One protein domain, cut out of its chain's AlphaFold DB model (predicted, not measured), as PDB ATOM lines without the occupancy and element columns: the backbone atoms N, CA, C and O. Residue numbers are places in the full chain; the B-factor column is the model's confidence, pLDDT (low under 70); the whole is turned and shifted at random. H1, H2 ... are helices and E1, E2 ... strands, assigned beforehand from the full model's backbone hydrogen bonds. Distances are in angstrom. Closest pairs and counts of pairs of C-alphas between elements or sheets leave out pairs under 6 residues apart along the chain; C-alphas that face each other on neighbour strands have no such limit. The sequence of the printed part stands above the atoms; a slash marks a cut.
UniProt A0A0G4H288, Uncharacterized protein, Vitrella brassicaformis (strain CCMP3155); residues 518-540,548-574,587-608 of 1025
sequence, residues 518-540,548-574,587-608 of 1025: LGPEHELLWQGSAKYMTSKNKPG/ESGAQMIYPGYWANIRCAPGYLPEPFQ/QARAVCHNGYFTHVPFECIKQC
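What this domain is: This is residues 518 to 540, 548 to 574 and 587 to 608 of the 1025 residues of an uncharacterized protein of Vitrella brassicaformis (strain CCMP3155) (UniProt A0A0G4H288). With little regular structure, two small two-stranded antiparallel sheets, E1 with E3 and E2 with E4, follow each other along the longest axis, joined by loops, with the short helix H1 near E4. The 72 printed residues, 23 in named elements ordered H1 E1 E2 E3 E4, are mixed in class and compact, radius of gyration of the C-alphas 12.7 A, spanning 37 by 28 by 21 A.

How they stand to each other: Look first at H1, residues 520 to 524: 0 of 1 O i to N i+4 pairs but 2 of 2 O i to N i+3 pairs are within hydrogen-bond range. E1, residues 559 to 562, is antiparallel to E3, residues 588 to 593; N 560 and O 590 are 2.8 A apart, within hydrogen-bond range. E2, residues 568 to 571, is antiparallel to E4, residues 603 to 606, with N 569 and O 605 at 2.8 A. H1 and E4 come closest at the C-alphas of Leu 524 and Cys 604, 6.6 A.

Where its parts are: Find C-alpha 520 at (150.317, 143.062, 121.018), where H1 begins; E3 runs 15.0 A, and E4 ends at C-alpha 606, (160.074, 130.446, 117.801).

The domain as a whole: Cuts separate C-alphas 540 and 548 by 21.6 A, and 574 and 587 by 10.5 A. Confidence is under 70 in 23 residues, among them 519 to 530.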
ATOM      1  N   LEU A 518     153.750 148.210 126.088       77.94
ATOM      2  CA  LEU A 518     154.292 147.249 125.128       77.94
ATOM      3  C   LEU A 518     153.135 146.540 124.394       77.94
ATOM      4  O   LEU A 518     152.316 145.879 125.036       77.94
ATOM      5  N   GLY A 519     153.054 146.752 123.073       68.75
ATOM      6  CA  GLY A 519     151.905 146.406 122.225       68.75
ATOM      7  C   GLY A 519     151.662 144.897 122.048       68.75
ATOM      8  O   GLY A 519     152.300 144.097 122.725       68.75
ATOM      9  N   PRO A 520     150.768 144.462 121.134       57.25
ATOM     10  CA  PRO A 520     150.317 143.062 121.018       57.25
ATOM     11  C   PRO A 520     151.421 142.023 120.744       57.25
ATOM     12  O   PRO A 520     151.213 140.834 120.969       57.25
ATOM     13  N   GLU A 521     152.634 142.454 120.393       57.34
ATOM     14  CA  GLU A 521     153.868 141.652 120.466       57.34
ATOM     15  C   GLU A 521     154.088 141.001 121.855       57.34
ATOM     16  O   GLU A 521     154.809 140.011 121.989       57.34
ATOM     17  N   HIS A 522     153.386 141.483 122.886       57.09
ATOM     18  CA  HIS A 522     153.252 140.871 124.204       57.09
ATOM     19  C   HIS A 522     152.730 139.426 124.210       57.09
ATOM     20  O   HIS A 522     152.959 138.726 125.198       57.09
ATOM     21  N   GLU A 523     152.070 138.946 123.147       54.75
ATOM     22  CA  GLU A 523     151.725 137.520 122.995       54.75
ATOM     23  C   GLU A 523     152.976 136.623 122.914       54.75
ATOM     24  O   GLU A 523     152.947 135.461 123.322       54.75
ATOM     25  N   LEU A 524     154.107 137.181 122.464       59.44
ATOM     26  CA  LEU A 524     155.417 136.523 122.439       59.44
ATOM     27  C   LEU A 524     156.185 136.670 123.763       59.44
ATOM     28  O   LEU A 524     157.306 136.166 123.887       59.44
ATOM     29  N   LEU A 525     155.594 137.319 124.772       63.56
ATOM     30  CA  LEU A 525     156.166 137.530 126.100       63.56
ATOM     31  C   LEU A 525     155.425 136.711 127.170       63.56
ATOM     32  O   LEU A 525     154.241 136.402 127.073       63.56
ATOM     33  N   TRP A 526     156.131 136.317 128.229       65.06
ATOM     34  CA  TRP A 526     155.560 135.465 129.277       65.06
ATOM     35  C   TRP A 526     154.465 136.197 130.081       65.06
ATOM     36  O   TRP A 526     154.617 137.382 130.377       65.06
ATOM     37  N   GLN A 527     153.411 135.488 130.509       56.25
ATOM     38  CA  GLN A 527     152.188 136.046 131.132       56.25
ATOM     39  C   GLN A 527     152.377 136.831 132.454       56.25
ATOM     40  O   GLN A 527     151.419 137.404 132.964       56.25
ATOM     41  N   GLY A 528     153.589 136.906 133.013       57.94
ATOM     42  CA  GLY A 528     153.930 137.787 134.141       57.94
ATOM     43  C   GLY A 528     154.871 138.953 133.808       57.94
ATOM     44  O   GLY A 528     155.263 139.678 134.720       57.94
ATOM     45  N   SER A 529     155.247 139.148 132.537       57.84
ATOM     46  CA  SER A 529     156.198 140.195 132.106       57.84
ATOM     47  C   SER A 529     155.616 141.617 132.184       57.84
ATOM     48  O   SER A 529     156.366 142.583 132.283       57.84
ATOM     49  N   ALA A 530     154.282 141.741 132.191       56.47
ATOM     50  CA  ALA A 530     153.538 143.006 132.157       56.47
ATOM     51  C   ALA A 530     153.409 143.728 133.519       56.47
ATOM     52  O   ALA A 530     152.673 144.706 133.638       56.47
ATOM     53  N   LYS A 531     154.083 143.259 134.581       70.00
ATOM     54  CA  LYS A 531     154.099 143.980 135.865       70.00
ATOM     55  C   LYS A 531     155.070 145.157 135.790       70.00
ATOM     56  O   LYS A 531     156.242 145.017 136.128       70.00
ATOM     57  N   TYR A 532     154.555 146.307 135.359       75.25
ATOM     58  CA  TYR A 532     155.263 147.582 135.420       75.25
ATOM     59  C   TYR A 532     155.525 147.977 136.885       75.25
ATOM     60  O   TYR A 532     154.614 148.053 137.716       75.25
ATOM     61  N   MET A 533     156.794 148.206 137.199       76.38
ATOM     62  CA  MET A 533     157.303 148.556 138.522       76.38
ATOM     63  C   MET A 533     157.800 150.004 138.497       76.38
ATOM     64  O   MET A 533     158.391 150.440 137.511       76.38
ATOM     65  N   THR A 534     157.597 150.747 139.584       75.12
ATOM     66  CA  THR A 534     158.179 152.096 139.731       75.12
ATOM     67  C   THR A 534     159.695 152.021 139.949       75.12
ATOM     68  O   THR A 534     160.227 150.949 140.273       75.12
ATOM     69  N   SER A 535     160.417 153.144 139.859       71.31
ATOM     70  CA  SER A 535     161.848 153.187 140.220       71.31
ATOM     71  C   SER A 535     162.109 152.671 141.646       71.31
ATOM     72  O   SER A 535     163.127 152.034 141.912       71.31
ATOM     73  N   LYS A 536     161.129 152.861 142.544       76.25
ATOM     74  CA  LYS A 536     161.123 152.453 143.959       76.25
ATOM     75  C   LYS A 536     160.693 150.990 144.174       76.25
ATOM     76  O   LYS A 536     160.323 150.625 145.290       76.25
ATOM     77  N   ASN A 537     160.709 150.159 143.127       72.19
ATOM     78  CA  ASN A 537     160.348 148.733 143.135       72.19
ATOM     79  C   ASN A 537     158.960 148.413 143.728       72.19
ATOM     80  O   ASN A 537     158.728 147.299 144.201       72.19
ATOM     81  N   LYS A 538     158.015 149.361 143.697       74.31
ATOM     82  CA  LYS A 538     156.621 149.083 144.063       74.31
ATOM     83  C   LYS A 538     155.854 148.666 142.804       74.31
ATOM     84  O   LYS A 538     156.024 149.324 141.774       74.31
ATOM     85  N   PRO A 539     155.010 147.617 142.855       70.06
ATOM     86  CA  PRO A 539     154.099 147.327 141.757       70.06
ATOM     87  C   PRO A 539     153.148 148.514 141.613       70.06
ATOM     88  O   PRO A 539     152.423 148.852 142.552       70.06
ATOM     89  N   GLY A 540     153.185 149.178 140.459       62.47
ATOM     90  CA  GLY A 540     152.283 150.289 140.197       62.47
ATOM     91  C   GLY A 540     150.845 149.781 140.152       62.47
ATOM     92  O   GLY A 540     150.550 148.813 139.448       62.47
ATOM     93  N   GLU A 548     144.047 157.499 123.109       56.34
ATOM     94  CA  GLU A 548     143.147 157.472 121.941       56.34
ATOM     95  C   GLU A 548     143.298 156.185 121.100       56.34
ATOM     96  O   GLU A 548     142.318 155.699 120.540       56.34
ATOM     97  N   SER A 549     144.485 155.561 121.106       55.25
ATOM     98  CA  SER A 549     144.756 154.238 120.514       55.25
ATOM     99  C   SER A 549     144.129 153.060 121.284       55.25
ATOM    100  O   SER A 549     144.233 151.908 120.866       55.25
ATOM    101  N   GLY A 550     143.499 153.310 122.437       61.44
ATOM    102  CA  GLY A 550     142.998 152.288 123.359       61.44
ATOM    103  C   GLY A 550     144.085 151.613 124.209       61.44
ATOM    104  O   GLY A 550     143.743 150.902 125.160       61.44
ATOM    105  N   ALA A 551     145.365 151.856 123.905       65.94
ATOM    106  CA  ALA A 551     146.511 151.384 124.673       65.94
ATOM    107  C   ALA A 551     146.593 152.070 126.047       65.94
ATOM    108  O   ALA A 551     146.092 153.177 126.256       65.94
ATOM    109  N   GLN A 552     147.221 151.399 127.011       78.69
ATOM    110  CA  GLN A 552     147.442 151.947 128.347       78.69
ATOM    111  C   GLN A 552     148.757 152.732 128.377       78.69
ATOM    112  O   GLN A 552     149.796 152.185 128.020       78.69
ATOM    113  N   MET A 553     148.733 153.987 128.831       81.12
ATOM    114  CA  MET A 553     149.952 154.798 128.944       81.12
ATOM    115  C   MET A 553     150.725 154.478 130.233       81.12
ATOM    116  O   MET A 553     150.133 154.299 131.302       81.12
ATOM    117  N   ILE A 554     152.055 154.423 130.138       83.88
ATOM    118  CA  ILE A 554     152.988 154.088 131.220       83.88
ATOM    119  C   ILE A 554     153.846 155.307 131.579       83.88
ATOM    120  O   ILE A 554     154.416 155.965 130.711       83.88
ATOM    121  N   TYR A 555     153.951 155.604 132.874       84.25
ATOM    122  CA  TYR A 555     154.685 156.765 133.381       84.25
ATOM    123  C   TYR A 555     156.208 156.683 133.132       84.25
ATOM    124  O   TYR A 555     156.790 155.600 133.259       84.25
ATOM    125  N   PRO A 556     156.891 157.813 132.859       83.50
ATOM    126  CA  PRO A 556     158.348 157.870 132.760       83.50
ATOM    127  C   PRO A 556     159.038 157.340 134.025       83.50
ATOM    128  O   PRO A 556     158.598 157.602 135.147       83.50
ATOM    129  N   GLY A 557     160.123 156.583 133.847       83.38
ATOM    130  CA  GLY A 557     160.866 155.937 134.938       83.38
ATOM    131  C   GLY A 557     160.285 154.594 135.407       83.38
ATOM    132  O   GLY A 557     161.001 153.804 136.034       83.38
ATOM    133  N   TYR A 558     159.035 154.265 135.053       85.69
ATOM    134  CA  TYR A 558     158.504 152.915 135.264       85.69
ATOM    135  C   TYR A 558     159.245 151.926 134.367       85.69
ATOM    136  O   TYR A 558     159.663 152.250 133.255       85.69
ATOM    137  N   TRP A 559     159.383 150.690 134.831       84.50
ATOM    138  CA  TRP A 559     160.106 149.655 134.109       84.50
ATOM    139  C   TRP A 559     159.373 148.315 134.146       84.50
ATOM    140  O   TRP A 559     158.746 147.950 135.139       84.50
ATOM    141  N   ALA A 560     159.460 147.579 133.042       84.19
ATOM    142  CA  ALA A 560     158.957 146.222 132.898       84.19
ATOM    143  C   ALA A 560     160.116 145.228 132.815       84.19
ATOM    144  O   ALA A 560     161.244 145.567 132.450       84.19
ATOM    145  N   ASN A 561     159.818 143.981 133.161       81.19
ATOM    146  CA  ASN A 561     160.790 142.903 133.257       81.19
ATOM    147  C   ASN A 561     160.436 141.844 132.201       81.19
ATOM    148  O   ASN A 561     159.664 140.918 132.458       81.19
ATOM    149  N   ILE A 562     160.978 142.017 130.999       81.50
ATOM    150  CA  ILE A 562     160.591 141.323 129.767       81.50
ATOM    151  C   ILE A 562     161.245 139.936 129.692       81.50
ATOM    152  O   ILE A 562     162.440 139.794 129.955       81.50
ATOM    153  N   ARG A 563     160.463 138.909 129.324       81.06
ATOM    154  CA  ARG A 563     160.915 137.526 129.068       81.06
ATOM    155  C   ARG A 563     160.112 136.900 127.925       81.06
ATOM    156  O   ARG A 563     158.890 137.025 127.924       81.06
ATOM    157  N   CYS A 564     160.755 136.143 127.035       78.38
ATOM    158  CA  CYS A 564     160.057 135.430 125.958       78.38
ATOM    159  C   CYS A 564     159.066 134.361 126.473       78.38
ATOM    160  O   CYS A 564     159.302 133.679 127.485       78.38
ATOM    161  N   ALA A 565     157.959 134.197 125.749       75.88
ATOM    162  CA  ALA A 565     156.913 133.206 125.982       75.88
ATOM    163  C   ALA A 565     157.424 131.753 125.825       75.88
ATOM    164  O   ALA A 565     158.499 131.514 125.270       75.88
ATOM    165  N   PRO A 566     156.705 130.743 126.360       74.44
ATOM    166  CA  PRO A 566     157.085 129.342 126.182       74.44
ATOM    167  C   PRO A 566     157.155 128.961 124.698       74.44
ATOM    168  O   PRO A 566     156.253 129.281 123.935       74.44
ATOM    169  N   GLY A 567     158.236 128.288 124.296       70.75
ATOM    170  CA  GLY A 567     158.504 127.964 122.891       70.75
ATOM    171  C   GLY A 567     159.206 129.070 122.092       70.75
ATOM    172  O   GLY A 567     159.431 128.872 120.903       70.75
ATOM    173  N   TYR A 568     159.589 130.192 122.717       75.62
ATOM    174  CA  TYR A 568     160.349 131.276 122.085       75.62
ATOM    175  C   TYR A 568     161.679 131.544 122.822       75.62
ATOM    176  O   TYR A 568     161.773 131.373 124.040       75.62
ATOM    177  N   LEU A 569     162.720 131.943 122.083       71.81
ATOM    178  CA  LEU A 569     164.086 132.188 122.565       71.81
ATOM    179  C   LEU A 569     164.549 133.621 122.241       71.81
ATOM    180  O   LEU A 569     164.278 134.081 121.137       71.81
ATOM    181  N   PRO A 570     165.290 134.292 123.141       74.25
ATOM    182  CA  PRO A 570     165.856 135.616 122.890       74.25
ATOM    183  C   PRO A 570     167.081 135.568 121.956       74.25
ATOM    184  O   PRO A 570     167.971 134.730 122.132       74.25
ATOM    185  N   GLU A 571     167.155 136.494 121.000       71.06
ATOM    186  CA  GLU A 571     168.248 136.661 120.032       71.06
ATOM    187  C   GLU A 571     168.611 138.154 119.853       71.06
ATOM    188  O   GLU A 571     167.698 138.957 119.695       71.06
ATOM    189  N   PRO A 572     169.896 138.578 119.879       63.25
ATOM    190  CA  PRO A 572     171.114 137.789 120.069       63.25
ATOM    191  C   PRO A 572     171.231 137.191 121.475       63.25
ATOM    192  O   PRO A 572     170.827 137.784 122.473       63.25
ATOM    193  N   PHE A 573     171.815 135.995 121.560       57.88
ATOM    194  CA  PHE A 573     171.909 135.260 122.819       57.88
ATOM    195  C   PHE A 573     172.987 135.859 123.739       57.88
ATOM    196  O   PHE A 573     174.183 135.719 123.483       57.88
ATOM    197  N   GLN A 574     172.576 136.512 124.828       50.56
ATOM    198  CA  GLN A 574     173.485 137.155 125.782       50.56
ATOM    199  C   GLN A 574     173.723 136.277 127.022       50.56
ATOM    200  O   GLN A 574     172.927 136.278 127.958       50.56
ATOM    201  N   GLN A 587     166.090 137.883 131.586       72.94
ATOM    202  CA  GLN A 587     165.120 138.931 131.846       72.94
ATOM    203  C   GLN A 587     165.739 140.286 131.514       72.94
ATOM    204  O   GLN A 587     166.693 140.701 132.170       72.94
ATOM    205  N   ALA A 588     165.198 140.977 130.512       80.69
ATOM    206  CA  ALA A 588     165.594 142.347 130.211       80.69
ATOM    207  C   ALA A 588     164.743 143.334 131.011       80.69
ATOM    208  O   ALA A 588     163.515 143.229 131.041       80.69
ATOM    209  N   ARG A 589     165.394 144.329 131.617       83.94
ATOM    210  CA  ARG A 589     164.717 145.483 132.207       83.94
ATOM    211  C   ARG A 589     164.537 146.545 131.127       83.94
ATOM    212  O   ARG A 589     165.517 147.155 130.715       83.94
ATOM    213  N   ALA A 590     163.300 146.771 130.699       84.12
ATOM    214  CA  ALA A 590     162.950 147.876 129.815       84.12
ATOM    215  C   ALA A 590     162.370 149.020 130.653       84.12
ATOM    216  O   ALA A 590     161.402 148.813 131.383       84.12
ATOM    217  N   VAL A 591     162.961 150.210 130.575       86.62
ATOM    218  CA  VAL A 591     162.534 151.413 131.308       86.62
ATOM    219  C   VAL A 591     161.820 152.353 130.341       86.62
ATOM    220  O   VAL A 591     162.302 152.551 129.231       86.62
ATOM    221  N   CYS A 592     160.694 152.939 130.737       86.69
ATOM    222  CA  CYS A 592     160.042 153.996 129.970       86.69
ATOM    223  C   CYS A 592     160.874 155.287 130.058       86.69
ATOM    224  O   CYS A 592     161.049 155.846 131.146       86.69
ATOM    225  N   HIS A 593     161.397 155.749 128.922       85.06
ATOM    226  CA  HIS A 593     162.238 156.936 128.814       85.06
ATOM    227  C   HIS A 593     161.959 157.666 127.492       85.06
ATOM    228  O   HIS A 593     162.183 157.123 126.416       85.06
ATOM    229  N   ASN A 594     161.495 158.915 127.588       83.12
ATOM    230  CA  ASN A 594     161.163 159.785 126.455       83.12
ATOM    231  C   ASN A 594     160.171 159.149 125.459       83.12
ATOM    232  O   ASN A 594     160.490 158.970 124.288       83.12
ATOM    233  N   GLY A 595     158.980 158.765 125.935       84.25
ATOM    234  CA  GLY A 595     157.901 158.216 125.100       84.25
ATOM    235  C   GLY A 595     158.098 156.771 124.621       84.25
ATOM    236  O   GLY A 595     157.137 156.135 124.194       84.25
ATOM    237  N   TYR A 596     159.302 156.211 124.758       85.31
ATOM    238  CA  TYR A 596     159.629 154.851 124.336       85.31
ATOM    239  C   TYR A 596     160.210 154.015 125.478       85.31
ATOM    240  O   TYR A 596     160.840 154.519 126.409       85.31
ATOM    241  N   PHE A 597     160.043 152.696 125.405       83.69
ATOM    242  CA  PHE A 597     160.813 151.793 126.255       83.69
ATOM    243  C   PHE A 597     162.259 151.703 125.756       83.69
ATOM    244  O   PHE A 597     162.502 151.561 124.558       83.69
ATOM    245  N   THR A 598     163.230 151.740 126.674       83.75
ATOM    246  CA  THR A 598     164.644 151.492 126.357       83.75
ATOM    247  C   THR A 598     164.786 150.180 125.590       83.75
ATOM    248  O   THR A 598     164.291 149.152 126.059       83.75
ATOM    249  N   HIS A 599     165.490 150.225 124.455       77.12
ATOM    250  CA  HIS A 599     165.631 149.120 123.503       77.12
ATOM    251  C   HIS A 599     165.850 147.761 124.189       77.12
ATOM    252  O   HIS A 599     166.861 147.543 124.862       77.12
ATOM    253  N   VAL A 600     164.917 146.829 123.983       77.00
ATOM    254  CA  VAL A 600     165.024 145.463 124.508       77.00
ATOM    255  C   VAL A 600     166.211 144.783 123.816       77.00
ATOM    256  O   VAL A 600     166.261 144.767 122.591       77.00
ATOM    257  N   PRO A 601     167.206 144.240 124.536       75.31
ATOM    258  CA  PRO A 601     168.448 143.751 123.931       75.31
ATOM    259  C   PRO A 601     168.299 142.431 123.146       75.31
ATOM    260  O   PRO A 601     169.314 141.845 122.768       75.31
ATOM    261  N   PHE A 602     167.068 141.950 122.933       75.12
ATOM    262  CA  PHE A 602     166.753 140.715 122.223       75.12
ATOM    263  C   PHE A 602     165.360 140.735 121.569       75.12
ATOM    264  O   PHE A 602     164.435 141.369 122.073       75.12
ATOM    265  N   GLU A 603     165.209 139.947 120.506       77.94
ATOM    266  CA  GLU A 603     163.963 139.566 119.830       77.94
ATOM    267  C   GLU A 603     163.584 138.116 120.199       77.94
ATOM    268  O   GLU A 603     164.464 137.291 120.446       77.94
ATOM    269  N   CYS A 604     162.290 137.778 120.267       77.19
ATOM    270  CA  CYS A 604     161.820 136.448 120.683       77.19
ATOM    271  C   CYS A 604     161.464 135.548 119.483       77.19
ATOM    272  O   CYS A 604     160.371 135.647 118.929       77.19
ATOM    273  N   ILE A 605     162.341 134.601 119.131       75.50
ATOM    274  CA  ILE A 605     162.184 133.689 117.979       75.50
ATOM    275  C   ILE A 605     161.652 132.297 118.357       75.50
ATOM    276  O   ILE A 605     162.037 131.720 119.375       75.50
ATOM    277  N   LYS A 606     160.767 131.723 117.531       69.31
ATOM    278  CA  LYS A 606     160.074 130.446 117.801       69.31
ATOM    279  C   LYS A 606     161.003 129.228 117.676       69.31
ATOM    280  O   LYS A 606     161.769 129.119 116.722       69.31
ATOM    281  N   GLN A 607     160.901 128.273 118.600       59.78
ATOM    282  CA  GLN A 607     161.615 126.992 118.540       59.78
ATOM    283  C   GLN A 607     161.038 126.071 117.452       59.78
ATOM    284  O   GLN A 607     159.825 125.895 117.347       59.78
ATOM    285  N   CYS A 608     161.919 125.451 116.662       46.88
ATOM    286  CA  CYS A 608     161.545 124.443 115.667       46.88
ATOM    287  C   CYS A 608     161.258 123.075 116.323       46.88
ATOM    288  O   CYS A 608     161.923 122.724 117.302       46.88
TER     289      CYS A 608